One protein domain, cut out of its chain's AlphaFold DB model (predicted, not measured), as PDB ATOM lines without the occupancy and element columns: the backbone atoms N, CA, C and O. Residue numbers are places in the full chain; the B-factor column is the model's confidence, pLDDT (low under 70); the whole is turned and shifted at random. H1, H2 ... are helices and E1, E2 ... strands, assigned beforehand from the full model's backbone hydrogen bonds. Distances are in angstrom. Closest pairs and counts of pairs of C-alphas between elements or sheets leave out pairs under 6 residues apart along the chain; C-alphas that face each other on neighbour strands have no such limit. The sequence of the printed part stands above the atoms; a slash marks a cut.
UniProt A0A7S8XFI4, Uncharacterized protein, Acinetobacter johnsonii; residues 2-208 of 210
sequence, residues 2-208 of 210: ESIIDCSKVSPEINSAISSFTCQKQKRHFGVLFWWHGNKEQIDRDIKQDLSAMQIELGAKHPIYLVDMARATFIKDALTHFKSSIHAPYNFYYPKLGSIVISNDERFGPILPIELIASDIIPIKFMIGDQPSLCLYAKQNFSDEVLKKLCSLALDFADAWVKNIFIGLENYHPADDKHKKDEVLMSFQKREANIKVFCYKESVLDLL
ATOM      1  N   GLU A   2     367.453 429.313 414.101       70.62
ATOM      2  CA  GLU A   2     368.396 428.890 413.047       70.62
ATOM      3  C   GLU A   2     369.267 427.685 413.399       70.62
ATOM      4  O   GLU A   2     369.468 426.817 412.558       70.62
ATOM      5  N   SER A   3     369.724 427.588 414.651       73.00
ATOM      6  CA  SER A   3     370.468 426.425 415.144       73.00
ATOM      7  C   SER A   3     369.677 425.126 414.985       73.00
ATOM      8  O   SER A   3     370.246 424.110 414.610       73.00
ATOM      9  N   ILE A   4     368.356 425.166 415.182       78.12
ATOM     10  CA  ILE A   4     367.466 424.013 414.991       78.12
ATOM     11  C   ILE A   4     367.404 423.635 413.504       78.12
ATOM     12  O   ILE A   4     367.504 422.456 413.171       78.12
ATOM     13  N   ILE A   5     367.301 424.624 412.606       77.44
ATOM     14  CA  ILE A   5     367.291 424.404 411.149       77.44
ATOM     15  C   ILE A   5     368.634 423.831 410.674       77.44
ATOM     16  O   ILE A   5     368.668 422.927 409.841       77.44
ATOM     17  N   ASP A   6     369.751 424.329 411.204       79.25
ATOM     18  CA  ASP A   6     371.079 423.831 410.846       79.25
ATOM     19  C   ASP A   6     371.331 422.417 411.406       79.25
ATOM     20  O   ASP A   6     371.840 421.567 410.674       79.25
ATOM     21  N   CYS A   7     370.883 422.105 412.628       79.62
ATOM     22  CA  CYS A   7     370.919 420.741 413.170       79.62
ATOM     23  C   CYS A   7     370.041 419.765 412.367       79.62
ATOM     24  O   CYS A   7     370.393 418.594 412.220       79.62
ATOM     25  N   SER A   8     368.929 420.235 411.794       79.69
ATOM     26  CA  SER A   8     368.019 419.387 411.016       79.69
ATOM     27  C   SER A   8     368.674 418.798 409.759       79.69
ATOM     28  O   SER A   8     368.270 417.734 409.299       79.69
ATOM     29  N   LYS A   9     369.693 419.465 409.202       78.31
ATOM     30  CA  LYS A   9     370.422 419.019 407.998       78.31
ATOM     31  C   LYS A   9     371.267 417.775 408.235       78.31
ATOM     32  O   LYS A   9     371.531 417.018 407.304       78.31
ATOM     33  N   VAL A  10     371.715 417.584 409.472       83.69
ATOM     34  CA  VAL A  10     372.618 416.493 409.856       83.69
ATOM     35  C   VAL A  10     371.907 415.387 410.634       83.69
ATOM     36  O   VAL A  10     372.528 414.368 410.920       83.69
ATOM     37  N   SER A  11     370.614 415.544 410.945       84.00
ATOM     38  CA  SER A  11     369.839 414.516 411.648       84.00
ATOM     39  C   SER A  11     369.673 413.265 410.773       84.00
ATOM     40  O   SER A  11     369.148 413.359 409.656       84.00
ATOM     41  N   PRO A  12     370.095 412.084 411.256       83.50
ATOM     42  CA  PRO A  12     369.925 410.832 410.527       83.50
ATOM     43  C   PRO A  12     368.446 410.451 410.371       83.50
ATOM     44  O   PRO A  12     368.064 409.936 409.320       83.50
ATOM     45  N   GLU A  13     367.600 410.767 411.353       84.00
ATOM     46  CA  GLU A  13     366.155 410.516 411.312       84.00
ATOM     47  C   GLU A  13     365.487 411.335 410.201       84.00
ATOM     48  O   GLU A  13     364.751 410.792 409.374       84.00
ATOM     49  N   ILE A  14     365.796 412.634 410.133       79.31
ATOM     50  CA  ILE A  14     365.268 413.533 409.098       79.31
ATOM     51  C   ILE A  14     365.784 413.116 407.721       79.31
ATOM     52  O   ILE A  14     365.016 413.053 406.763       79.31
ATOM     53  N   ASN A  15     367.069 412.779 407.607       79.06
ATOM     54  CA  ASN A  15     367.646 412.342 406.340       79.06
ATOM     55  C   ASN A  15     367.041 411.021 405.846       79.06
ATOM     56  O   ASN A  15     366.789 410.882 404.646       79.06
ATOM     57  N   SER A  16     366.736 410.092 406.755       81.81
ATOM     58  CA  SER A  16     366.011 408.860 406.439       81.81
ATOM     59  C   SER A  16     364.594 409.160 405.936       81.81
ATOM     60  O   SER A  16     364.215 408.683 404.865       81.81
ATOM     61  N   ALA A  17     363.854 410.040 406.618       78.12
ATOM     62  CA  ALA A  17     362.521 410.463 406.189       78.12
ATOM     63  C   ALA A  17     362.525 411.208 404.842       78.12
ATOM     64  O   ALA A  17     361.605 411.044 404.052       78.12
ATOM     65  N   ILE A  18     363.557 412.001 404.539       73.88
ATOM     66  CA  ILE A  18     363.700 412.659 403.230       73.88
ATOM     67  C   ILE A  18     364.011 411.626 402.140       73.88
ATOM     68  O   ILE A  18     363.511 411.739 401.021       73.88
ATOM     69  N   SER A  19     364.839 410.622 402.444       70.06
ATOM     70  CA  SER A  19     365.271 409.613 401.470       70.06
ATOM     71  C   SER A  19     364.141 408.717 400.955       70.06
ATOM     72  O   SER A  19     364.259 408.189 399.851       70.06
ATOM     73  N   SER A  20     363.033 408.594 401.694       72.56
ATOM     74  CA  SER A  20     361.852 407.839 401.260       72.56
ATOM     75  C   SER A  20     361.006 408.568 400.204       72.56
ATOM     76  O   SER A  20     360.151 407.942 399.579       72.56
ATOM     77  N   PHE A  21     361.259 409.860 399.947       66.75
ATOM     78  CA  PHE A  21     360.600 410.615 398.879       66.75
ATOM     79  C   PHE A  21     361.364 410.491 397.556       66.75
ATOM     80  O   PHE A  21     362.545 410.831 397.454       66.75
ATOM     81  N   THR A  22     360.659 410.054 396.516       55.16
ATOM     82  CA  THR A  22     361.194 409.729 395.183       55.16
ATOM     83  C   THR A  22     361.467 410.942 394.286       55.16
ATOM     84  O   THR A  22     362.228 410.823 393.328       55.16
ATOM     85  N   CYS A  23     360.909 412.122 394.579       54.09
ATOM     86  CA  CYS A  23     361.088 413.325 393.757       54.09
ATOM     87  C   CYS A  23     362.118 414.282 394.388       54.09
ATOM     88  O   CYS A  23     361.764 415.236 395.078       54.09
ATOM     89  N   GLN A  24     363.413 414.013 394.194       53.91
ATOM     90  CA  GLN A  24     364.502 414.842 394.734       53.91
ATOM     91  C   GLN A  24     365.255 415.551 393.607       53.91
ATOM     92  O   GLN A  24     366.188 414.993 393.037       53.91
ATOM     93  N   LYS A  25     364.878 416.795 393.291       57.28
ATOM     94  CA  LYS A  25     365.647 417.635 392.350       57.28
ATOM     95  C   LYS A  25     366.379 418.800 393.031       57.28
ATOM     96  O   LYS A  25     367.419 419.218 392.536       57.28
ATOM     97  N   GLN A  26     365.921 419.274 394.199       61.75
ATOM     98  CA  GLN A  26     366.637 420.268 395.012       61.75
ATOM     99  C   GLN A  26     366.130 420.273 396.466       61.75
ATOM    100  O   GLN A  26     364.929 420.388 396.695       61.75
ATOM    101  N   LYS A  27     367.028 420.166 397.457       67.75
ATOM    102  CA  LYS A  27     366.672 420.236 398.888       67.75
ATOM    103  C   LYS A  27     366.853 421.662 399.400       67.75
ATOM    104  O   LYS A  27     367.927 422.241 399.243       67.75
ATOM    105  N   ARG A  28     365.817 422.223 400.023       71.75
ATOM    106  CA  ARG A  28     365.858 423.529 400.694       71.75
ATOM    107  C   ARG A  28     365.315 423.386 402.108       71.75
ATOM    108  O   ARG A  28     364.321 422.704 402.316       71.75
ATOM    109  N   HIS A  29     365.986 424.027 403.060       74.94
ATOM    110  CA  HIS A  29     365.559 424.084 404.454       74.94
ATOM    111  C   HIS A  29     364.958 425.462 404.724       74.94
ATOM    112  O   HIS A  29     365.526 426.475 404.319       74.94
ATOM    113  N   PHE A  30     363.822 425.487 405.407       79.25
ATOM    114  CA  PHE A  30     363.128 426.697 405.835       79.25
ATOM    115  C   PHE A  30     362.552 426.469 407.234       79.25
ATOM    116  O   PHE A  30     362.306 425.330 407.636       79.25
ATOM    117  N   GLY A  31     362.371 427.549 407.986       80.25
ATOM    118  CA  GLY A  31     361.674 427.530 409.266       80.25
ATOM    119  C   GLY A  31     360.183 427.785 409.079       80.25
ATOM    120  O   GLY A  31     359.786 428.537 408.189       80.25
ATOM    121  N   VAL A  32     359.360 427.196 409.941       85.25
ATOM    122  CA  VAL A  32     357.947 427.562 410.075       85.25
ATOM    123  C   VAL A  32     357.691 427.889 411.538       85.25
ATOM    124  O   VAL A  32     357.967 427.068 412.413       85.25
ATOM    125  N   LEU A  33     357.201 429.095 411.801       86.88
ATOM    126  CA  LEU A  33     356.809 429.558 413.123       86.88
ATOM    127  C   LEU A  33     355.287 429.585 413.195       86.88
ATOM    128  O   LEU A  33     354.646 430.353 412.483       86.88
ATOM    129  N   PHE A  34     354.724 428.764 414.076       88.06
ATOM    130  CA  PHE A  34     353.312 428.829 414.423       88.06
ATOM    131  C   PHE A  34     353.132 429.738 415.631       88.06
ATOM    132  O   PHE A  34     353.772 429.532 416.665       88.06
ATOM    133  N   TRP A  35     352.257 430.730 415.502       89.00
ATOM    134  CA  TRP A  35     351.855 431.584 416.609       89.00
ATOM    135  C   TRP A  35     350.374 431.366 416.909       89.00
ATOM    136  O   TRP A  35     349.505 431.700 416.103       89.00
ATOM    137  N   TRP A  36     350.097 430.790 418.077       88.12
ATOM    138  CA  TRP A  36     348.753 430.451 418.534       88.12
ATOM    139  C   TRP A  36     348.474 431.044 419.907       88.12
ATOM    140  O   TRP A  36     349.365 431.157 420.748       88.12
ATOM    141  N   HIS A  37     347.209 431.373 420.150       86.62
ATOM    142  CA  HIS A  37     346.737 431.841 421.448       86.62
ATOM    143  C   HIS A  37     345.336 431.314 421.756       86.62
ATOM    144  O   HIS A  37     344.566 430.967 420.867       86.62
ATOM    145  N   GLY A  38     344.990 431.296 423.045       85.56
ATOM    146  CA  GLY A  38     343.677 430.858 423.529       85.56
ATOM    147  C   GLY A  38     342.613 431.959 423.618       85.56
ATOM    148  O   GLY A  38     341.490 431.673 424.025       85.56
ATOM    149  N   ASN A  39     342.942 433.216 423.289       88.62
ATOM    150  CA  ASN A  39     341.968 434.312 423.325       88.62
ATOM    151  C   ASN A  39     340.886 434.138 422.240       88.62
ATOM    152  O   ASN A  39     341.141 434.395 421.066       88.62
ATOM    153  N   LYS A  40     339.681 433.734 422.654       85.06
ATOM    154  CA  LYS A  40     338.538 433.487 421.763       85.06
ATOM    155  C   LYS A  40     337.982 434.754 421.115       85.06
ATOM    156  O   LYS A  40     337.482 434.679 420.003       85.06
ATOM    157  N   GLU A  41     338.083 435.903 421.780       85.56
ATOM    158  CA  GLU A  41     337.583 437.184 421.251       85.56
ATOM    159  C   GLU A  41     338.452 437.715 420.107       85.56
ATOM    160  O   GLU A  41     338.016 438.541 419.313       85.56
ATOM    161  N   GLN A  42     339.689 437.231 420.019       84.25
ATOM    162  CA  GLN A  42     340.658 437.627 419.003       84.25
ATOM    163  C   GLN A  42     341.127 436.420 418.197       84.25
ATOM    164  O   GLN A  42     342.273 436.396 417.764       84.25
ATOM    165  N   ILE A  43     340.280 435.398 418.032       83.06
ATOM    166  CA  ILE A  43     340.680 434.122 417.423       83.06
ATOM    167  C   ILE A  43     341.314 434.305 416.039       83.06
ATOM    168  O   ILE A  43     342.229 433.571 415.713       83.06
ATOM    169  N   ASP A  44     340.919 435.335 415.286       83.62
ATOM    170  CA  ASP A  44     341.453 435.646 413.955       83.62
ATOM    171  C   ASP A  44     342.485 436.776 413.968       83.62
ATOM    172  O   ASP A  44     342.618 437.529 413.000       83.62
ATOM    173  N   ARG A  45     343.218 436.941 415.074       86.69
ATOM    174  CA  ARG A  45     344.234 437.989 415.184       86.69
ATOM    175  C   ARG A  45     345.371 437.754 414.198       86.69
ATOM    176  O   ARG A  45     346.022 436.708 414.212       86.69
ATOM    177  N   ASP A  46     345.622 438.772 413.378       87.50
ATOM    178  CA  ASP A  46     346.777 438.852 412.489       87.50
ATOM    179  C   ASP A  46     347.901 439.608 413.202       87.50
ATOM    180  O   ASP A  46     347.823 440.821 413.412       87.50
ATOM    181  N   ILE A  47     348.946 438.889 413.609       87.44
ATOM    182  CA  ILE A  47     350.067 439.500 414.341       87.44
ATOM    183  C   ILE A  47     351.104 440.123 413.422       87.44
ATOM    184  O   ILE A  47     352.004 440.810 413.903       87.44
ATOM    185  N   LYS A  48     351.008 439.923 412.101       82.69
ATOM    186  CA  LYS A  48     351.949 440.551 411.164       82.69
ATOM    187  C   LYS A  48     351.851 442.073 411.240       82.69
ATOM    188  O   LYS A  48     352.859 442.748 411.058       82.69
ATOM    189  N   GLN A  49     350.672 442.603 411.570       80.06
ATOM    190  CA  GLN A  49     350.481 444.031 411.824       80.06
ATOM    191  C   GLN A  49     351.309 444.509 413.025       80.06
ATOM    192  O   GLN A  49     352.045 445.485 412.898       80.06
ATOM    193  N   ASP A  50     351.287 443.774 414.139       81.19
ATOM    194  CA  ASP A  50     352.074 444.090 415.340       81.19
ATOM    195  C   ASP A  50     353.588 443.956 415.081       81.19
ATOM    196  O   ASP A  50     354.394 444.764 415.547       81.19
ATOM    197  N   LEU A  51     353.979 442.945 414.298       78.62
ATOM    198  CA  LEU A  51     355.372 442.681 413.933       78.62
ATOM    199  C   LEU A  51     355.930 443.675 412.912       78.62
ATOM    200  O   LEU A  51     357.141 443.865 412.869       78.62
ATOM    201  N   SER A  52     355.083 444.327 412.108       70.44
ATOM    202  CA  SER A  52     355.527 445.300 411.097       70.44
ATOM    203  C   SER A  52     356.258 446.508 411.699       70.44
ATOM    204  O   SER A  52     357.091 447.122 411.037       70.44
ATOM    205  N   ALA A  53     355.989 446.812 412.973       65.50
ATOM    206  CA  ALA A  53     356.663 447.859 413.734       65.50
ATOM    207  C   ALA A  53     358.027 447.419 414.304       65.50
ATOM    208  O   ALA A  53     358.795 448.257 414.778       65.50
ATOM    209  N   MET A  54     358.344 446.120 414.278       62.47
ATOM    210  CA  MET A  54     359.612 445.597 414.776       62.47
ATOM    211  C   MET A  54     360.661 445.593 413.661       62.47
ATOM    212  O   MET A  54     360.489 444.961 412.620       62.47
ATOM    213  N   GLN A  55     361.798 446.253 413.895       52.78
ATOM    214  CA  GLN A  55     362.995 446.018 413.089       52.78
ATOM    215  C   GLN A  55     363.519 444.615 413.398       52.78
ATOM    216  O   GLN A  55     364.172 444.386 414.413       52.78
ATOM    217  N   ILE A  56     363.207 443.663 412.525       58.25
ATOM    218  CA  ILE A  56     363.828 442.343 412.550       58.25
ATOM    219  C   ILE A  56     365.217 442.499 411.929       58.25
ATOM    220  O   ILE A  56     365.337 442.938 410.785       58.25
ATOM    221  N   GLU A  57     366.272 442.150 412.667       55.03
ATOM    222  CA  GLU A  57     367.612 442.048 412.089       55.03
ATOM    223  C   GLU A  57     367.578 441.027 410.939       55.03
ATOM    224  O   GLU A  57     367.353 439.835 411.140       55.03
ATOM    225  N   LEU A  58     367.788 441.509 409.710       55.06
ATOM    226  CA  LEU A  58     367.684 440.761 408.448       55.06
ATOM    227  C   LEU A  58     368.798 439.706 408.245       55.06
ATOM    228  O   LEU A  58     369.053 439.275 407.125       55.06
ATOM    229  N   GLY A  59     369.468 439.273 409.314       58.53
ATOM    230  CA  GLY A  59     370.588 438.330 409.278       58.53
ATOM    231  C   GLY A  59     370.193 436.857 409.146       58.53
ATOM    232  O   GLY A  59     371.062 435.998 409.280       58.53
ATOM    233  N   ALA A  60     368.912 436.547 408.916       64.19
ATOM    234  CA  ALA A  60     368.448 435.168 408.898       64.19
ATOM    235  C   ALA A  60     369.019 434.391 407.695       64.19
ATOM    236  O   ALA A  60     368.759 434.706 406.532       64.19
ATOM    237  N   LYS A  61     369.782 433.337 407.979       72.81
ATOM    238  CA  LYS A  61     370.428 432.436 407.017       72.81
ATOM    239  C   LYS A  61     369.422 431.569 406.254       72.81
ATOM    240  O   LYS A  61     369.732 431.109 405.154       72.81
ATOM    241  N   HIS A  62     368.237 431.338 406.828       74.25
ATOM    242  CA  HIS A  62     367.150 430.552 406.230       74.25
ATOM    243  C   HIS A  62     365.835 431.332 406.255       74.25
ATOM    244  O   HIS A  62     365.565 432.016 407.242       74.25
ATOM    245  N   PRO A  63     364.975 431.199 405.226       76.75
ATOM    246  CA  PRO A  63     363.653 431.810 405.256       76.75
ATOM    247  C   PRO A  63     362.809 431.193 406.378       76.75
ATOM    248  O   PRO A  63     362.825 429.974 406.579       76.75
ATOM    249  N   ILE A  64     362.069 432.035 407.100       80.38
ATOM    250  CA  ILE A  64     361.134 431.631 408.156       80.38
ATOM    251  C   ILE A  64     359.736 432.095 407.751       80.38
ATOM    252  O   ILE A  64     359.501 433.289 407.580       80.38
ATOM    253  N   TYR A  65     358.809 431.151 407.607       84.25
ATOM    254  CA  TYR A  65     357.401 431.428 407.345       84.25
ATOM    255  C   TYR A  65     356.633 431.535 408.661       84.25
ATOM    256  O   TYR A  65     356.738 430.654 409.512       84.25
ATOM    257  N   LEU A  66     355.847 432.597 408.822       85.75
ATOM    258  CA  LEU A  66     354.965 432.782 409.971       85.75
ATOM    259  C   LEU A  66     353.545 432.324 409.624       85.75
ATOM    260  O   LEU A  66     352.970 432.771 408.632       85.75
ATOM    261  N   VAL A  67     352.977 431.475 410.474       90.06
ATOM    262  CA  VAL A  67     351.570 431.069 410.437       90.06
ATOM    263  C   VAL A  67     350.933 431.484 411.757       90.06
ATOM    264  O   VAL A  67     351.196 430.886 412.799       90.06
ATOM    265  N   ASP A  68     350.121 432.533 411.715       91.44
ATOM    266  CA  ASP A  68     349.329 432.995 412.852       91.44
ATOM    267  C   ASP A  68     347.906 432.420 412.828       91.44
ATOM    268  O   ASP A  68     347.542 431.628 411.949       91.44
ATOM    269  N   MET A  69     347.093 432.799 413.816       91.50
ATOM    270  CA  MET A  69     345.720 432.315 413.907       91.50
ATOM    271  C   MET A  69     344.865 432.795 412.729       91.50
ATOM    272  O   MET A  69     344.190 431.975 412.114       91.50
ATOM    273  N   ALA A  70     344.972 434.069 412.327       92.00
ATOM    274  CA  ALA A  70     344.255 434.592 411.161       92.00
ATOM    275  C   ALA A  70     344.558 433.796 409.880       92.00
ATOM    276  O   ALA A  70     343.686 433.571 409.036       92.00
ATOM    277  N   ARG A  71     345.814 433.371 409.716       93.12
ATOM    278  CA  ARG A  71     346.249 432.543 408.595       93.12
ATOM    279  C   ARG A  71     345.690 431.126 408.668       93.12
ATOM    280  O   ARG A  71     345.220 430.609 407.654       93.12
ATOM    281  N   ALA A  72     345.736 430.506 409.845       92.50
ATOM    282  CA  ALA A  72     345.166 429.182 410.062       92.50
ATOM    283  C   ALA A  72     343.649 429.173 409.804       92.50
ATOM    284  O   ALA A  72     343.158 428.274 409.115       92.50
ATOM    285  N   THR A  73     342.928 430.200 410.271       93.00
ATOM    286  CA  THR A  73     341.495 430.373 410.008       93.00
ATOM    287  C   THR A  73     341.215 430.503 408.518       93.00
ATOM    288  O   THR A  73     340.379 429.770 408.001       93.00
ATOM    289  N   PHE A  74     341.962 431.336 407.789       95.06
ATOM    290  CA  PHE A  74     341.772 431.464 406.342       95.06
ATOM    291  C   PHE A  74     341.910 430.123 405.602       95.06
ATOM    292  O   PHE A  74     341.054 429.782 404.786       95.06
ATOM    293  N   ILE A  75     342.956 429.340 405.901       95.38
ATOM    294  CA  ILE A  75     343.146 428.016 405.286       95.38
ATOM    295  C   ILE A  75     341.963 427.098 405.629       95.38
ATOM    296  O   ILE A  75     341.432 426.422 404.745       95.38
ATOM    297  N   LYS A  76     341.535 427.076 406.896       94.12
ATOM    298  CA  LYS A  76     340.385 426.285 407.352       94.12
ATOM    299  C   LYS A  76     339.110 426.673 406.602       94.12
ATOM    300  O   LYS A  76     338.426 425.780 406.104       94.12
ATOM    301  N   ASP A  77     338.790 427.957 406.530       94.81
ATOM    302  CA  ASP A  77     337.534 428.440 405.959       94.81
ATOM    303  C   ASP A  77     337.498 428.208 404.448       94.81
ATOM    304  O   ASP A  77     336.533 427.637 403.946       94.81
ATOM    305  N   ALA A  78     338.589 428.505 403.732       95.69
ATOM    306  CA  ALA A  78     338.701 428.238 402.297       95.69
ATOM    307  C   ALA A  78     338.491 426.749 401.962       95.69
ATOM    308  O   ALA A  78     337.759 426.406 401.031       95.69
ATOM    309  N   LEU A  79     339.104 425.845 402.734       94.81
ATOM    310  CA  LEU A  79     338.968 424.402 402.516       94.81
ATOM    311  C   LEU A  79     337.607 423.858 402.950       94.81
ATOM    312  O   LEU A  79     337.090 422.952 402.297       94.81
ATOM    313  N   THR A  80     337.043 424.381 404.039       94.25
ATOM    314  CA  THR A  80     335.698 424.013 404.505       94.25
ATOM    315  C   THR A  80     334.666 424.409 403.461       94.25
ATOM    316  O   THR A  80     333.927 423.543 402.997       94.25
ATOM    317  N   HIS A  81     334.701 425.667 403.017       95.06
ATOM    318  CA  HIS A  81     333.823 426.183 401.974       95.06
ATOM    319  C   HIS A  81     333.981 425.399 400.667       95.06
ATOM    320  O   HIS A  81     332.999 424.953 400.081       95.06
ATOM    321  N   PHE A  82     335.216 425.151 400.207       94.50
ATOM    322  CA  PHE A  82     335.414 424.385 398.974       94.50
ATOM    323  C   PHE A  82     334.766 423.001 399.058       94.50
ATOM    324  O   PHE A  82     334.071 422.600 398.131       94.50
ATOM    325  N   LYS A  83     334.964 422.285 400.169       92.69
ATOM    326  CA  LYS A  83     334.428 420.930 400.350       92.69
ATOM    327  C   LYS A  83     332.907 420.903 400.502       92.69
ATOM    328  O   LYS A  83     332.303 419.921 400.079       92.69
ATOM    329  N   SER A  84     332.303 421.927 401.106       90.75
ATOM    330  CA  SER A  84     330.848 422.004 401.285       90.75
ATOM    331  C   SER A  84     330.122 422.477 400.024       90.75
ATOM    332  O   SER A  84     329.022 422.008 399.747       90.75
ATOM    333  N   SER A  85     330.722 423.364 399.228       87.31
ATOM    334  CA  SER A  85     330.104 423.879 397.998       87.31
ATOM    335  C   SER A  85     330.427 423.024 396.771       87.31
ATOM    336  O   SER A  85     329.559 422.750 395.941       87.31
ATOM    337  N   ILE A  86     331.682 422.593 396.635       80.12
ATOM    338  CA  ILE A  86     332.216 421.914 395.452       80.12
ATOM    339  C   ILE A  86     332.538 420.469 395.846       80.12
ATOM    340  O   ILE A  86     333.627 420.135 396.304       80.12
ATOM    341  N   HIS A  87     331.560 419.587 395.644       80.50
ATOM    342  CA  HIS A  87     331.630 418.153 395.951       80.50
ATOM    343  C   HIS A  87     332.471 417.380 394.915       80.50
ATOM    344  O   HIS A  87     332.025 416.378 394.355       80.50
ATOM    345  N   ALA A  88     333.673 417.868 394.605       86.19
ATOM    346  CA  ALA A  88     334.553 417.304 393.588       86.19
ATOM    347  C   ALA A  88     335.950 417.004 394.155       86.19
ATOM    348  O   ALA A  88     336.439 417.735 395.024       86.19
ATOM    349  N   PRO A  89     336.639 415.969 393.637       91.75
ATOM    350  CA  PRO A  89     338.065 415.798 393.871       91.75
ATOM    351  C   PRO A  89     338.827 417.051 393.439       91.75
ATOM    352  O   PRO A  89     338.536 417.646 392.397       91.75
ATOM    353  N   TYR A  90     339.824 417.435 394.229       94.31
ATOM    354  CA  TYR A  90     340.607 418.632 393.971       94.31
ATOM    355  C   TYR A  90     342.092 418.404 394.210       94.31
ATOM    356  O   TYR A  90     342.499 417.529 394.972       94.31
ATOM    357  N   ASN A  91     342.890 419.241 393.559       94.12
ATOM    358  CA  ASN A  91     344.317 419.382 393.793       94.12
ATOM    359  C   ASN A  91     344.628 420.864 394.003       94.12
ATOM    360  O   ASN A  91     344.014 421.727 393.381       94.12
ATOM    361  N   PHE A  92     345.605 421.182 394.837       93.88
ATOM    362  CA  PHE A  92     346.160 422.530 394.892       93.88
ATOM    363  C   PHE A  92     346.926 422.812 393.609       93.88
ATOM    364  O   PHE A  92     347.627 421.933 393.116       93.88
ATOM    365  N   TYR A  93     346.788 424.016 393.062       90.88
ATOM    366  CA  TYR A  93     347.610 424.470 391.945       90.88
ATOM    367  C   TYR A  93     348.892 425.107 392.482       90.88
ATOM    368  O   TYR A  93     348.863 425.828 393.474       90.88
ATOM    369  N   TYR A  94     350.021 424.856 391.834       87.38
ATOM    370  CA  TYR A  94     351.331 425.360 392.234       87.38
ATOM    371  C   TYR A  94     351.756 426.453 391.242       87.38
ATOM    372  O   TYR A  94     352.348 426.144 390.200       87.38
ATOM    373  N   PRO A  95     351.410 427.731 391.501       79.75
ATOM    374  CA  PRO A  95     351.767 428.820 390.605       79.75
ATOM    375  C   PRO A  95     353.286 429.005 390.551       79.75
ATOM    376  O   PRO A  95     354.007 428.668 391.491       79.75
ATOM    377  N   LYS A  96     353.791 429.573 389.449       72.00
ATOM    378  CA  LYS A  96     355.217 429.903 389.319       72.00
ATOM    379  C   LYS A  96     355.574 431.060 390.263       72.00
ATOM    380  O   LYS A  96     355.518 432.222 389.874       72.00
ATOM    381  N   LEU A  97     355.949 430.751 391.498       60.09
ATOM    382  CA  LEU A  97     356.478 431.727 392.451       60.09
ATOM    383  C   LEU A  97     358.015 431.755 392.323       60.09
ATOM    384  O   LEU A  97     358.717 431.006 392.992       60.09
ATOM    385  N   GLY A  98     358.563 432.589 391.430       49.53
ATOM    386  CA  GLY A  98     360.022 432.754 391.276       49.53
ATOM    387  C   GLY A  98     360.762 431.631 390.514       49.53
ATOM    388  O   GLY A  98     360.159 430.693 389.999       49.53
ATOM    389  N   SER A  99     362.091 431.773 390.366       40.81
ATOM    390  CA  SER A  99     362.916 431.211 389.268       40.81
ATOM    391  C   SER A  99     363.195 429.695 389.259       40.81
ATOM    392  O   SER A  99     364.200 429.272 388.683       40.81
ATOM    393  N   ILE A 100     362.376 428.851 389.884       46.97
ATOM    394  CA  ILE A 100     362.638 427.402 389.905       46.97
ATOM    395  C   ILE A 100     361.377 426.658 389.520       46.97
ATOM    396  O   ILE A 100     360.682 426.078 390.344       46.97
ATOM    397  N   VAL A 101     361.092 426.692 388.224       44.75
ATOM    398  CA  VAL A 101     360.139 425.776 387.610       44.75
ATOM    399  C   VAL A 101     360.820 425.185 386.389       44.75
ATOM    400  O   VAL A 101     360.985 425.856 385.370       44.75
ATOM    401  N   ILE A 102     361.231 423.924 386.504       48.38
ATOM    402  CA  ILE A 102     361.553 423.109 385.337       48.38
ATOM    403  C   ILE A 102     360.219 422.904 384.616       48.38
ATOM    404  O   ILE A 102     359.227 422.514 385.225       48.38
ATOM    405  N   SER A 103     360.171 423.220 383.327       50.69
ATOM    406  CA  SER A 103     358.953 423.336 382.512       50.69
ATOM    407  C   SER A 103     358.064 422.085 382.431       50.69
ATOM    408  O   SER A 103     356.992 422.175 381.843       50.69
ATOM    409  N   ASN A 104     358.481 420.957 383.014       52.34
ATOM    410  CA  ASN A 104     357.910 419.629 382.797       52.34
ATOM    411  C   ASN A 104     357.274 418.971 384.037       52.34
ATOM    412  O   ASN A 104     356.805 417.843 383.922       52.34
ATOM    413  N   ASP A 105     357.281 419.614 385.210       62.91
ATOM    414  CA  ASP A 105     356.665 419.036 386.415       62.91
ATOM    415  C   ASP A 105     355.158 419.376 386.484       62.91
ATOM    416  O   ASP A 105     354.735 420.486 386.134       62.91
ATOM    417  N   GLU A 106     354.338 418.418 386.940       68.12
ATOM    418  CA  GLU A 106     352.914 418.642 387.213       68.12
ATOM    419  C   GLU A 106     352.748 419.768 388.240       68.12
ATOM    420  O   GLU A 106     353.278 419.723 389.350       68.12
ATOM    421  N   ARG A 107     351.988 420.802 387.868       80.69
ATOM    422  CA  ARG A 107     351.794 422.002 388.700       80.69
ATOM    423  C   ARG A 107     350.576 421.911 389.594       80.69
ATOM    424  O   ARG A 107     349.916 422.912 389.856       80.69
ATOM    425  N   PHE A 108     350.219 420.708 389.994       87.75
ATOM    426  CA  PHE A 108     349.146 420.511 390.939       87.75
ATOM    427  C   PHE A 108     349.366 419.228 391.722       87.75
ATOM    428  O   PHE A 108     350.056 418.320 391.268       87.75
ATOM    429  N   GLY A 109     348.759 419.145 392.895       89.25
ATOM    430  CA  GLY A 109     348.759 417.920 393.677       89.25
ATOM    431  C   GLY A 109     347.978 418.049 394.980       89.25
ATOM    432  O   GLY A 109     347.388 419.093 395.261       89.25
ATOM    433  N   PRO A 110     347.962 416.985 395.791       90.19
ATOM    434  CA  PRO A 110     347.089 416.905 396.959       90.19
ATOM    435  C   PRO A 110     347.619 417.671 398.183       90.19
ATOM    436  O   PRO A 110     346.915 417.785 399.183       90.19
ATOM    437  N   ILE A 111     348.853 418.182 398.136       88.50
ATOM    438  CA  ILE A 111     349.540 418.791 399.282       88.50
ATOM    439  C   ILE A 111     349.599 420.305 399.090       88.50
ATOM    440  O   ILE A 111     350.032 420.778 398.046       88.50
ATOM    441  N   LEU A 112     349.200 421.074 400.104       89.88
ATOM    442  CA  LEU A 112     349.366 422.526 400.102       89.88
ATOM    443  C   LEU A 112     350.845 422.861 400.396       89.88
ATOM    444  O   LEU A 112     351.310 422.566 401.500       89.88
ATOM    445  N   PRO A 113     351.608 423.436 399.446       86.12
ATOM    446  CA  PRO A 113     353.021 423.745 399.642       86.12
ATOM    447  C   PRO A 113     353.200 424.893 400.638       86.12
ATOM    448  O   PRO A 113     352.309 425.729 400.801       86.12
ATOM    449  N   ILE A 114     354.364 424.960 401.286       83.94
ATOM    450  CA  ILE A 114     354.619 425.927 402.363       83.94
ATOM    451  C   ILE A 114     354.470 427.381 401.899       83.94
ATOM    452  O   ILE A 114     353.944 428.216 402.632       83.94
ATOM    453  N   GLU A 115     354.858 427.674 400.660       82.94
ATOM    454  CA  GLU A 115     354.729 428.997 400.060       82.94
ATOM    455  C   GLU A 115     353.260 429.422 400.001       82.94
ATOM    456  O   GLU A 115     352.932 430.567 400.303       82.94
ATOM    457  N   LEU A 116     352.358 428.484 399.683       88.75
ATOM    458  CA  LEU A 116     350.917 428.722 399.699       88.75
ATOM    459  C   LEU A 116     350.332 428.673 401.112       88.75
ATOM    460  O   LEU A 116     349.379 429.393 401.381       88.75
ATOM    461  N   ILE A 117     350.911 427.913 402.048       89.88
ATOM    462  CA  ILE A 117     350.547 427.998 403.474       89.88
ATOM    463  C   ILE A 117     350.817 429.403 404.015       89.88
ATOM    464  O   ILE A 117     350.053 429.856 404.856       89.88
ATOM    465  N   ALA A 118     351.834 430.113 403.527       85.88
ATOM    466  CA  ALA A 118     352.151 431.475 403.959       85.88
ATOM    467  C   ALA A 118     351.512 432.590 403.102       85.88
ATOM    468  O   ALA A 118     351.546 433.754 403.497       85.88
ATOM    469  N   SER A 119     350.938 432.266 401.940       88.69
ATOM    470  CA  SER A 119     350.453 433.245 400.954       88.69
ATOM    471  C   SER A 119     348.969 433.555 401.092       88.69
ATOM    472  O   SER A 119     348.170 432.633 401.118       88.69
ATOM    473  N   ASP A 120     348.541 434.819 401.044       92.56
ATOM    474  CA  ASP A 120     347.124 435.239 401.140       92.56
ATOM    475  C   ASP A 120     346.200 434.785 399.989       92.56
ATOM    476  O   ASP A 120     345.077 435.267 399.862       92.56
ATOM    477  N   ILE A 121     346.636 433.810 399.190       95.00
ATOM    478  CA  ILE A 121     345.851 433.110 398.178       95.00
ATOM    479  C   ILE A 121     345.985 431.588 398.308       95.00
ATOM    480  O   ILE A 121     347.048 431.065 398.644       95.00
ATOM    481  N   ILE A 122     344.918 430.861 397.975       96.06
ATOM    482  CA  ILE A 122     344.928 429.399 397.827       96.06
ATOM    483  C   ILE A 122     344.257 429.050 396.493       96.06
ATOM    484  O   ILE A 122     343.030 429.124 396.385       96.06
ATOM    485  N   PRO A 123     345.038 428.690 395.462       94.81
ATOM    486  CA  PRO A 123     344.502 428.226 394.194       94.81
ATOM    487  C   PRO A 123     344.241 426.711 394.223       94.81
ATOM    488  O   PRO A 123     345.116 425.901 394.537       94.81
ATOM    489  N   ILE A 124     343.026 426.322 393.856       95.12
ATOM    490  CA  ILE A 124     342.545 424.941 393.813       95.12
ATOM    491  C   ILE A 124     342.114 424.611 392.386       95.12
ATOM    492  O   ILE A 124     341.255 425.272 391.808       95.12
ATOM    493  N   LYS A 125     342.692 423.554 391.823       93.38
ATOM    494  CA  LYS A 125     342.280 422.948 390.560       93.38
ATOM    495  C   LYS A 125     341.281 421.826 390.832       93.38
ATOM    496  O   LYS A 125     341.527 420.949 391.659       93.38
ATOM    497  N   PHE A 126     340.195 421.814 390.074       94.00
ATOM    498  CA  PHE A 126     339.180 420.764 390.120       94.00
ATOM    499  C   PHE A 126     338.529 420.588 388.745       94.00
ATOM    500  O   PHE A 126     338.848 421.315 387.802       94.00
ATOM    501  N   MET A 127     337.643 419.604 388.619       91.69
ATOM    502  CA  MET A 127     336.953 419.291 387.367       91.69
ATOM    503  C   MET A 127     335.452 419.565 387.498       91.69
ATOM    504  O   MET A 127     334.841 419.206 388.503       91.69
ATOM    505  N   ILE A 128     334.857 420.181 386.474       89.88
ATOM    506  CA  ILE A 128     333.401 420.274 386.295       89.88
ATOM    507  C   ILE A 128     333.060 419.452 385.051       89.88
ATOM    508  O   ILE A 128     333.323 419.884 383.926       89.88
ATOM    509  N   GLY A 129     332.538 418.238 385.253       87.62
ATOM    510  CA  GLY A 129     332.561 417.217 384.200       87.62
ATOM    511  C   GLY A 129     334.009 416.966 383.764       87.62
ATOM    512  O   GLY A 129     334.877 416.796 384.613       87.62
ATOM    513  N   ASP A 130     334.284 417.057 382.462       86.94
ATOM    514  CA  ASP A 130     335.641 416.933 381.902       86.94
ATOM    515  C   ASP A 130     336.354 418.283 381.705       86.94
ATOM    516  O   ASP A 130     337.434 418.347 381.117       86.94
ATOM    517  N   GLN A 131     335.765 419.390 382.172       88.25
ATOM    518  CA  GLN A 131     336.348 420.720 382.009       88.25
ATOM    519  C   GLN A 131     337.146 421.122 383.256       88.25
ATOM    520  O   GLN A 131     336.568 421.251 384.345       88.25
ATOM    521  N   PRO A 132     338.460 421.365 383.126       89.62
ATOM    522  CA  PRO A 132     339.261 421.810 384.249       89.62
ATOM    523  C   PRO A 132     338.878 423.240 384.655       89.62
ATOM    524  O   PRO A 132     338.605 424.112 383.824       89.62
ATOM    525  N   SER A 133     338.823 423.450 385.964       92.94
ATOM    526  CA  SER A 133     338.348 424.670 386.612       92.94
ATOM    527  C   SER A 133     339.325 425.113 387.700       92.94
ATOM    528  O   SER A 133     340.010 424.284 388.309       92.94
ATOM    529  N   LEU A 134     339.389 426.423 387.939       94.25
ATOM    530  CA  LEU A 134     340.226 427.035 388.971       94.25
ATOM    531  C   LEU A 134     339.335 427.718 390.007       94.25
ATOM    532  O   LEU A 134     338.500 428.542 389.655       94.25
ATOM    533  N   CYS A 135     339.537 427.409 391.281       96.06
ATOM    534  CA  CYS A 135     338.971 428.148 392.401       96.06
ATOM    535  C   CYS A 135     340.105 428.850 393.153       96.06
ATOM    536  O   CYS A 135     341.002 428.193 393.674       96.06
ATOM    537  N   LEU A 136     340.099 430.179 393.165       96.69
ATOM    538  CA  LEU A 136     341.090 431.020 393.821       96.69
ATOM    539  C   LEU A 136     340.457 431.663 395.056       96.69
ATOM    540  O   LEU A 136     339.666 432.595 394.933       96.69
ATOM    541  N   TYR A 137     340.829 431.185 396.240       97.81
ATOM    542  CA  TYR A 137     340.485 431.844 397.500       97.81
ATOM    543  C   TYR A 137     341.509 432.929 397.805       97.81
ATOM    544  O   TYR A 137     342.709 432.674 397.675       97.81
ATOM    545  N   ALA A 138     341.059 434.102 398.244       97.75
ATOM    546  CA  ALA A 138     341.922 435.208 398.639       97.75
ATOM    547  C   ALA A 138     341.516 435.758 400.011       97.75
ATOM    548  O   ALA A 138     340.368 436.158 400.189       97.75
ATOM    549  N   LYS A 139     342.477 435.849 400.943       95.81
ATOM    550  CA  LYS A 139     342.325 436.471 402.272       95.81
ATOM    551  C   LYS A 139     342.274 437.998 402.146       95.81
ATOM    552  O   LYS A 139     343.179 438.702 402.590       95.81
ATOM    553  N   GLN A 140     341.277 438.502 401.425       95.75
ATOM    554  CA  GLN A 140     341.092 439.920 401.135       95.75
ATOM    555  C   GLN A 140     339.607 440.277 401.124       95.75
ATOM    556  O   GLN A 140     338.763 439.497 400.676       95.75
ATOM    557  N   ASN A 141     339.316 441.496 401.568       95.62
ATOM    558  CA  ASN A 141     338.003 442.097 401.405       95.62
ATOM    559  C   ASN A 141     337.778 442.524 399.950       95.62
ATOM    560  O   ASN A 141     338.720 442.871 399.228       95.62
ATOM    561  N   PHE A 142     336.520 442.535 399.527       97.12
ATOM    562  CA  PHE A 142     336.128 443.001 398.214       97.12
ATOM    563  C   PHE A 142     336.448 444.492 398.032       97.12
ATOM    564  O   PHE A 142     336.123 445.350 398.850       97.12
ATOM    565  N   SER A 143     337.072 444.790 396.898       97.31
ATOM    566  CA  SER A 143     337.102 446.101 396.255       97.31
ATOM    567  C   SER A 143     337.288 445.883 394.755       97.31
ATOM    568  O   SER A 143     337.683 444.795 394.321       97.31
ATOM    569  N   ASP A 144     337.023 446.905 393.948       96.25
ATOM    570  CA  ASP A 144     337.218 446.823 392.501       96.25
ATOM    571  C   ASP A 144     338.698 446.578 392.149       96.25
ATOM    572  O   ASP A 144     339.004 445.752 391.289       96.25
ATOM    573  N   GLU A 145     339.624 447.232 392.854       97.06
ATOM    574  CA  GLU A 145     341.066 447.032 392.694       97.06
ATOM    575  C   GLU A 145     341.508 445.614 393.064       97.06
ATOM    576  O   GLU A 145     342.293 445.000 392.333       97.06
ATOM    577  N   VAL A 146     341.011 445.085 394.186       97.62
ATOM    578  CA  VAL A 146     341.309 443.714 394.622       97.62
ATOM    579  C   VAL A 146     340.789 442.718 393.592       97.62
ATOM    580  O   VAL A 146     341.550 441.857 393.144       97.62
ATOM    581  N   LEU A 147     339.540 442.864 393.139       97.62
ATOM    582  CA  LEU A 147     338.972 441.954 392.149       97.62
ATOM    583  C   LEU A 147     339.731 442.022 390.815       97.62
ATOM    584  O   LEU A 147     340.063 440.975 390.265       97.62
ATOM    585  N   LYS A 148     340.093 443.216 390.320       96.19
ATOM    586  CA  LYS A 148     340.911 443.373 389.098       96.19
ATOM    587  C   LYS A 148     342.240 442.610 389.202       96.19
ATOM    588  O   LYS A 148     342.631 441.907 388.261       96.19
ATOM    589  N   LYS A 149     342.927 442.725 390.346       95.88
ATOM    590  CA  LYS A 149     344.196 442.023 390.614       95.88
ATOM    591  C   LYS A 149     343.995 440.509 390.649       95.88
ATOM    592  O   LYS A 149     344.758 439.790 390.008       95.88
ATOM    593  N   LEU A 150     342.955 440.028 391.331       95.88
ATOM    594  CA  LEU A 150     342.650 438.599 391.425       95.88
ATOM    595  C   LEU A 150     342.206 437.997 390.091       95.88
ATOM    596  O   LEU A 150     342.627 436.889 389.779       95.88
ATOM    597  N   CYS A 151     341.422 438.713 389.280       94.12
ATOM    598  CA  CYS A 151     341.080 438.279 387.926       94.12
ATOM    599  C   CYS A 151     342.344 438.101 387.085       94.12
ATOM    600  O   CYS A 151     342.541 437.038 386.501       94.12
ATOM    601  N   SER A 152     343.222 439.109 387.072       92.12
ATOM    602  CA  SER A 152     344.493 439.048 386.340       92.12
ATOM    603  C   SER A 152     345.336 437.858 386.800       92.12
ATOM    604  O   SER A 152     345.735 437.039 385.981       92.12
ATOM    605  N   LEU A 153     345.491 437.696 388.116       91.88
ATOM    606  CA  LEU A 153     346.247 436.600 388.714       91.88
ATOM    607  C   LEU A 153     345.658 435.220 388.390       91.88
ATOM    608  O   LEU A 153     346.388 434.301 388.031       91.88
ATOM    609  N   ALA A 154     344.338 435.062 388.507       91.69
ATOM    610  CA  ALA A 154     343.661 433.806 388.215       91.69
ATOM    611  C   ALA A 154     343.812 433.421 386.741       91.69
ATOM    612  O   ALA A 154     344.022 432.252 386.434       91.69
ATOM    613  N   LEU A 155     343.746 434.401 385.839       89.06
ATOM    614  CA  LEU A 155     343.960 434.194 384.411       89.06
ATOM    615  C   LEU A 155     345.422 433.843 384.096       89.06
ATOM    616  O   LEU A 155     345.662 432.963 383.276       89.06
ATOM    617  N   ASP A 156     346.383 434.461 384.783       86.75
ATOM    618  CA  ASP A 156     347.808 434.123 384.657       86.75
ATOM    619  C   ASP A 156     348.114 432.711 385.196       86.75
ATOM    620  O   ASP A 156     349.027 432.035 384.726       86.75
ATOM    621  N   PHE A 157     347.348 432.230 386.180       84.44
ATOM    622  CA  PHE A 157     347.450 430.856 386.687       84.44
ATOM    623  C   PHE A 157     346.799 429.837 385.753       84.44
ATOM    624  O   PHE A 157     347.333 428.742 385.559       84.44
ATOM    625  N   ALA A 158     345.632 430.195 385.227       76.06
ATOM    626  CA  ALA A 158     344.771 429.362 384.406       76.06
ATOM    627  C   ALA A 158     345.303 429.111 382.989       76.06
ATOM    628  O   ALA A 158     344.815 428.181 382.343       76.06
ATOM    629  N   ASP A 159     346.253 429.918 382.497       69.38
ATOM    630  CA  ASP A 159     346.644 429.943 381.079       69.38
ATOM    631  C   ASP A 159     345.380 429.827 380.168       69.38
ATOM    632  O   ASP A 159     344.305 430.322 380.511       69.38
ATOM    633  N   ALA A 160     345.464 429.169 379.007       63.03
ATOM    634  CA  ALA A 160     344.315 428.893 378.135       63.03
ATOM    635  C   ALA A 160     343.570 427.575 378.462       63.03
ATOM    636  O   ALA A 160     342.714 427.154 377.686       63.03
ATOM    637  N   TRP A 161     343.903 426.873 379.557       70.69
ATOM    638  CA  TRP A 161     343.329 425.545 379.835       70.69
ATOM    639  C   TRP A 161     342.051 425.587 380.675       70.69
ATOM    640  O   TRP A 161     341.311 424.607 380.663       70.69
ATOM    641  N   VAL A 162     341.756 426.685 381.379       77.88
ATOM    642  CA  VAL A 162     340.578 426.796 382.255       77.88
ATOM    643  C   VAL A 162     339.446 427.569 381.589       77.88
ATOM    644  O   VAL A 162     339.622 428.715 381.187       77.88
ATOM    645  N   LYS A 163     338.240 426.987 381.582       80.62
ATOM    646  CA  LYS A 163     337.017 427.693 381.155       80.62
ATOM    647  C   LYS A 163     336.256 428.357 382.295       80.62
ATOM    648  O   LYS A 163     335.558 429.333 382.055       80.62
ATOM    649  N   ASN A 164     336.359 427.833 383.518       91.12
ATOM    650  CA  ASN A 164     335.632 428.353 384.676       91.12
ATOM    651  C   ASN A 164     336.599 428.743 385.794       91.12
ATOM    652  O   ASN A 164     337.334 427.898 386.314       91.12
ATOM    653  N   ILE A 165     336.558 430.015 386.178       94.12
ATOM    654  CA  ILE A 165     337.335 430.586 387.273       94.12
ATOM    655  C   ILE A 165     336.361 431.036 388.359       94.12
ATOM    656  O   ILE A 165     335.405 431.760 388.096       94.12
ATOM    657  N   PHE A 166     336.616 430.623 389.590       95.81
ATOM    658  CA  PHE A 166     335.853 431.001 390.771       95.81
ATOM    659  C   PHE A 166     336.782 431.796 391.688       95.81
ATOM    660  O   PHE A 166     337.866 431.317 392.006       95.81
ATOM    661  N   ILE A 167     336.390 433.000 392.090       97.38
ATOM    662  CA  ILE A 167     337.171 433.881 392.966       97.38
ATOM    663  C   ILE A 167     336.406 434.058 394.276       97.38
ATOM    664  O   ILE A 167     335.319 434.634 394.285       97.38
ATOM    665  N   GLY A 168     336.984 433.555 395.364       97.38
ATOM    666  CA  GLY A 168     336.437 433.668 396.713       97.38
ATOM    667  C   GLY A 168     337.087 434.817 397.480       97.38
ATOM    668  O   GLY A 168     338.315 434.864 397.575       97.38
ATOM    669  N   LEU A 169     336.268 435.701 398.051       97.38
ATOM    670  CA  LEU A 169     336.676 436.837 398.889       97.38
ATOM    671  C   LEU A 169     336.053 436.748 400.290       97.38
ATOM    672  O   LEU A 169     335.091 436.009 400.498       97.38
ATOM    673  N   GLU A 170     336.593 437.505 401.249       94.88
ATOM    674  CA  GLU A 170     336.161 437.430 402.654       94.88
ATOM    675  C   GLU A 170     334.776 438.019 402.924       94.88
ATOM    676  O   GLU A 170     334.139 437.611 403.889       94.88
ATOM    677  N   ASN A 171     334.338 438.999 402.132       93.38
ATOM    678  CA  ASN A 171     333.139 439.782 402.437       93.38
ATOM    679  C   ASN A 171     332.397 440.305 401.191       93.38
ATOM    680  O   ASN A 171     331.717 441.322 401.279       93.38
ATOM    681  N   TYR A 172     332.553 439.661 400.029       93.94
ATOM    682  CA  TYR A 172     331.791 440.050 398.836       93.94
ATOM    683  C   TYR A 172     330.295 439.803 399.065       93.94
ATOM    684  O   TYR A 172     329.913 438.664 399.323       93.94
ATOM    685  N   HIS A 173     329.450 440.820 398.892       91.62
ATOM    686  CA  HIS A 173     328.000 440.657 399.023       91.62
ATOM    687  C   HIS A 173     327.262 441.179 397.777       91.62
ATOM    688  O   HIS A 173     327.417 442.350 397.421       91.62
ATOM    689  N   PRO A 174     326.423 440.373 397.092       88.50
ATOM    690  CA  PRO A 174     325.742 440.803 395.868       88.50
ATOM    691  C   PRO A 174     324.903 442.078 396.019       88.50
ATOM    692  O   PRO A 174     324.860 442.874 395.079       88.50
ATOM    693  N   ALA A 175     324.262 442.294 397.172       87.56
ATOM    694  CA  ALA A 175     323.459 443.498 397.412       87.56
ATOM    695  C   ALA A 175     324.282 444.800 397.330       87.56
ATOM    696  O   ALA A 175     323.785 445.799 396.812       87.56
ATOM    697  N   ASP A 176     325.543 444.767 397.768       90.38
ATOM    698  CA  ASP A 176     326.399 445.953 397.872       90.38
ATOM    699  C   ASP A 176     327.399 446.057 396.708       90.38
ATOM    700  O   ASP A 176     327.724 447.148 396.229       90.38
ATOM    701  N   ASP A 177     327.866 444.910 396.207       94.19
ATOM    702  CA  ASP A 177     329.055 444.835 395.358       94.19
ATOM    703  C   ASP A 177     328.769 444.452 393.906       94.19
ATOM    704  O   ASP A 177     329.658 444.567 393.054       94.19
ATOM    705  N   LYS A 178     327.544 444.015 393.576       93.75
ATOM    706  CA  LYS A 178     327.225 443.466 392.245       93.75
ATOM    707  C   LYS A 178     327.591 444.413 391.106       93.75
ATOM    708  O   LYS A 178     328.232 443.963 390.160       93.75
ATOM    709  N   HIS A 179     327.239 445.697 391.204       94.81
ATOM    710  CA  HIS A 179     327.534 446.676 390.150       94.81
ATOM    711  C   HIS A 179     329.044 446.822 389.917       94.81
ATOM    712  O   HIS A 179     329.510 446.731 388.783       94.81
ATOM    713  N   LYS A 180     329.824 446.990 390.995       96.12
ATOM    714  CA  LYS A 180     331.291 447.104 390.922       96.12
ATOM    715  C   LYS A 180     331.913 445.830 390.360       96.12
ATOM    716  O   LYS A 180     332.806 445.888 389.520       96.12
ATOM    717  N   LYS A 181     331.426 444.667 390.799       96.00
ATOM    718  CA  LYS A 181     331.871 443.368 390.292       96.00
ATOM    719  C   LYS A 181     331.574 443.233 388.795       96.00
ATOM    720  O   LYS A 181     332.471 442.862 388.049       96.00
ATOM    721  N   ASP A 182     330.362 443.555 388.345       94.88
ATOM    722  CA  ASP A 182     329.980 443.461 386.929       94.88
ATOM    723  C   ASP A 182     330.849 444.380 386.051       94.88
ATOM    724  O   ASP A 182     331.359 443.934 385.023       94.88
ATOM    725  N   GLU A 183     331.108 445.615 386.491       95.00
ATOM    726  CA  GLU A 183     332.002 446.560 385.806       95.00
ATOM    727  C   GLU A 183     333.432 446.012 385.668       95.00
ATOM    728  O   GLU A 183     334.019 446.043 384.581       95.00
ATOM    729  N   VAL A 184     333.988 445.444 386.746       95.25
ATOM    730  CA  VAL A 184     335.307 444.799 386.697       95.25
ATOM    731  C   VAL A 184     335.297 443.643 385.700       95.25
ATOM    732  O   VAL A 184     336.168 443.589 384.833       95.25
ATOM    733  N   LEU A 185     334.315 442.742 385.770       93.75
ATOM    734  CA  LEU A 185     334.257 441.564 384.901       93.75
ATOM    735  C   LEU A 185     334.074 441.928 383.418       93.75
ATOM    736  O   LEU A 185     334.637 441.243 382.560       93.75
ATOM    737  N   MET A 186     333.383 443.029 383.097       91.06
ATOM    738  CA  MET A 186     333.285 443.544 381.722       91.06
ATOM    739  C   MET A 186     334.661 443.830 381.102       91.06
ATOM    740  O   MET A 186     334.877 443.539 379.924       91.06
ATOM    741  N   SER A 187     335.624 444.314 381.893       90.12
ATOM    742  CA  SER A 187     336.992 444.578 381.412       90.12
ATOM    743  C   SER A 187     337.781 443.308 381.045       90.12
ATOM    744  O   SER A 187     338.756 443.385 380.294       90.12
ATOM    745  N   PHE A 188     337.327 442.130 381.494       86.50
ATOM    746  CA  PHE A 188     337.954 440.831 381.221       86.50
ATOM    747  C   PHE A 188     337.201 439.976 380.184       86.50
ATOM    748  O   PHE A 188     337.722 438.933 379.794       86.50
ATOM    749  N   GLN A 189     336.048 440.423 379.662       73.00
ATOM    750  CA  GLN A 189     335.190 439.651 378.736       73.00
ATOM    751  C   GLN A 189     335.867 439.180 377.442       73.00
ATOM    752  O   GLN A 189     335.418 438.217 376.828       73.00
ATOM    753  N   LYS A 190     336.948 439.837 377.005       66.25
ATOM    754  CA  LYS A 190     337.717 439.397 375.827       66.25
ATOM    755  C   LYS A 190     338.446 438.067 376.044       66.25
ATOM    756  O   LYS A 190     338.928 437.485 375.078       66.25
ATOM    757  N   ARG A 191     338.584 437.613 377.292       67.06
ATOM    758  CA  ARG A 191     339.182 436.322 377.633       67.06
ATOM    759  C   ARG A 191     338.046 435.300 377.752       67.06
ATOM    760  O   ARG A 191     337.088 435.554 378.467       67.06
ATOM    761  N   GLU A 192     338.148 434.148 377.082       71.88
ATOM    762  CA  GLU A 192     337.106 433.093 377.017       71.88
ATOM    763  C   GLU A 192     336.797 432.391 378.365       71.88
ATOM    764  O   GLU A 192     336.142 431.349 378.401       71.88
ATOM    765  N   ALA A 193     337.264 432.935 379.491       82.00
ATOM    766  CA  ALA A 193     337.058 432.375 380.817       82.00
ATOM    767  C   ALA A 193     335.792 432.947 381.472       82.00
ATOM    768  O   ALA A 193     335.622 434.159 381.603       82.00
ATOM    769  N   ASN A 194     334.924 432.063 381.957       89.50
ATOM    770  CA  ASN A 194     333.782 432.412 382.791       89.50
ATOM    771  C   ASN A 194     334.249 432.635 384.236       89.50
ATOM    772  O   ASN A 194     334.619 431.675 384.917       89.50
ATOM    773  N   ILE A 195     334.239 433.889 384.691       93.31
ATOM    774  CA  ILE A 195     334.662 434.272 386.042       93.31
ATOM    775  C   ILE A 195     333.435 434.461 386.940       93.31
ATOM    776  O   ILE A 195     332.560 435.279 386.656       93.31
ATOM    777  N   LYS A 196     333.404 433.740 388.062       94.25
ATOM    778  CA  LYS A 196     332.392 433.848 389.121       94.25
ATOM    779  C   LYS A 196     333.038 434.346 390.407       94.25
ATOM    780  O   LYS A 196     334.151 433.940 390.727       94.25
ATOM    781  N   VAL A 197     332.335 435.196 391.149       96.25
ATOM    782  CA  VAL A 197     332.809 435.783 392.413       96.25
ATOM    783  C   VAL A 197     331.849 435.393 393.530       96.25
ATOM    784  O   VAL A 197     330.637 435.420 393.311       96.25
ATOM    785  N   PHE A 198     332.379 435.006 394.689       95.19
ATOM    786  CA  PHE A 198     331.596 434.544 395.838       95.19
ATOM    787  C   PHE A 198     332.251 434.938 397.173       95.19
ATOM    788  O   PHE A 198     333.442 435.259 397.222       95.19
ATOM    789  N   CYS A 199     331.466 434.904 398.252       94.81
ATOM    790  CA  CYS A 199     331.957 434.989 399.626       94.81
ATOM    791  C   CYS A 199     332.208 433.582 400.164       94.81
ATOM    792  O   CYS A 199     331.365 432.711 399.974       94.81
ATOM    793  N   TYR A 200     333.345 433.353 400.824       93.88
ATOM    794  CA  TYR A 200     333.623 432.058 401.466       93.88
ATOM    795  C   TYR A 200     333.514 432.078 402.991       93.88
ATOM    796  O   TYR A 200     333.623 431.021 403.615       93.88
ATOM    797  N   LYS A 201     333.351 433.257 403.598       90.25
ATOM    798  CA  LYS A 201     333.031 433.356 405.019       90.25
ATOM    799  C   LYS A 201     331.527 433.234 405.166       90.25
ATOM    800  O   LYS A 201     330.792 433.991 404.544       90.25
ATOM    801  N   GLU A 202     331.103 432.283 405.986       72.00
ATOM    802  CA  GLU A 202     329.695 432.104 406.315       72.00
ATOM    803  C   GLU A 202     329.172 433.365 407.011       72.00
ATOM    804  O   GLU A 202     329.650 433.748 408.085       72.00
ATOM    805  N   SER A 203     328.184 434.010 406.400       63.56
ATOM    806  CA  SER A 203     327.383 435.052 407.025       63.56
ATOM    807  C   SER A 203     325.981 434.520 407.289       63.56
ATOM    808  O   SER A 203     325.401 433.799 406.483       63.56
ATOM    809  N   VAL A 204     325.372 434.931 408.402       59.25
ATOM    810  CA  VAL A 204     323.945 434.658 408.658       59.25
ATOM    811  C   VAL A 204     323.064 435.270 407.560       59.25
ATOM    812  O   VAL A 204     321.971 434.773 407.304       59.25
ATOM    813  N   LEU A 205     323.546 436.317 406.881       52.62
ATOM    814  CA  LEU A 205     322.861 436.928 405.741       52.62
ATOM    815  C   LEU A 205     322.759 435.974 404.540       52.62
ATOM    816  O   LEU A 205     321.747 436.004 403.847       52.62
ATOM    817  N   ASP A 206     323.715 435.055 404.369       55.78
ATOM    818  CA  ASP A 206     323.702 434.064 403.284       55.78
ATOM    819  C   ASP A 206     322.555 433.043 403.445       55.78
ATOM    820  O   ASP A 206     322.167 432.374 402.491       55.78
ATOM    821  N   LEU A 207     321.974 432.933 404.650       52.69
ATOM    822  CA  LEU A 207     320.805 432.089 404.937       52.69
ATOM    823  C   LEU A 207     319.468 432.773 404.605       52.69
ATOM    824  O   LEU A 207     318.423 432.126 404.673       52.69
ATOM    825  N   LEU A 208     319.485 434.073 404.299       48.00
ATOM    826  CA  LEU A 208     318.292 434.875 404.009       48.00
ATOM    827  C   LEU A 208     318.053 435.068 402.502       48.00
ATOM    828  O   LEU A 208     316.975 435.514 402.120       48.00
TER     829      LEU A 208
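What this domain is: This is residues 2 to 208 of the 210 residues of an uncharacterized protein of Acinetobacter johnsonii (UniProt A0A7S8XFI4). What does the model look like? A strongly twisted sheet of five strands, E3 to E7, has H6 and H7 on one face and H4 on the other, three layers in all; at one end a looser part holds the small sheet of E1 and E2, long loops, and H1 and H2 farthest out. H5 lies between the two sheets. What is it made of? The printed part has 207 residues, with eight named helices and seven named strands in the order H1 H2 E1 H3 E2 H4 E3 H5 E4 E5 H6 E6 H7 E7 H8, and its class is mixed, helices and strands. The large sheet, in the order E3 E4 E5 E6 E7, is mixed, and the small one parallel. The whole is compact, with a radius of gyration of the C-alphas of 19.4 A and spans of 56 by 45 by 31 A.

How they stand to each other: How do the first elements stand? H1, residues 2 to 8, and H2, residues 12 to 19, are close but not clearly touching; their closest C-alphas, of Ser 8 and Ile 14, are 6.7 A apart. E1, residues 31 to 34, H3, residues 48 to 51, and E2, residues 64 to 67, form a strand-helix-strand unit, two parallel neighbour strands with a helix between, its crossover right-handed; N 33 and O 65 are within hydrogen-bond range at 2.8 A. How is the large sheet paired? E3, residues 90 to 93, is antiparallel to E4, residues 121 to 128, with N 91 and O 125 at 2.9 A; E4 and E5, residues 131 to 138, are a hairpin, with N 124 and O 135 at 2.8 A. E6, residues 164 to 169, is parallel to E5, with N 136 and O 166 at 2.8 A, and to E7, residues 194 to 199, with N 167 and O 196 at 2.8 A. Where are the other helices? H4, residues 69 to 85, and H6, residues 144 to 158, are on opposite faces, at heights over the sheet of 9.4 A and 9.0 A; H5, residues 114 to 118, only grazes the sheet, and H8, residues 204 to 207, is not on it. H7, residues 174 to 186, touches H6 at a steep tilt of 55 degrees, the same way, with residues 180 to 184 alone; the closest C-alphas, of Asp 144 and Lys 180, are 6.1 A apart. In H1, H2, H4, H5 and H6 every O i to N i+4 pair is within hydrogen-bond range, in H7 7 of 9, and H3 and H8 are too short for such a pair.

Where its parts are: Where are the anchor points? H1 begins at C-alpha 2, (368.396, 428.890, 413.047), and H8 ends at C-alpha 207, (320.805, 432.089, 404.937). Which elements are long? From first to last C-alpha H4 measures 23.8 A, E5 22.7 A, E4 21.5 A and H6 20.7 A.

The domain as a whole: How far does it reach? The two C-alphas farthest apart, of Pro 12 and His 179, are 59.1 A apart, and the printed part has no cut. Where is it long or uncertain? The links H2 to E1, E1 to H3, H3 to E2 and E3 to H5 are long; pLDDT is under 70 at 35 residues, among them 97 to 106 and 203 to 208.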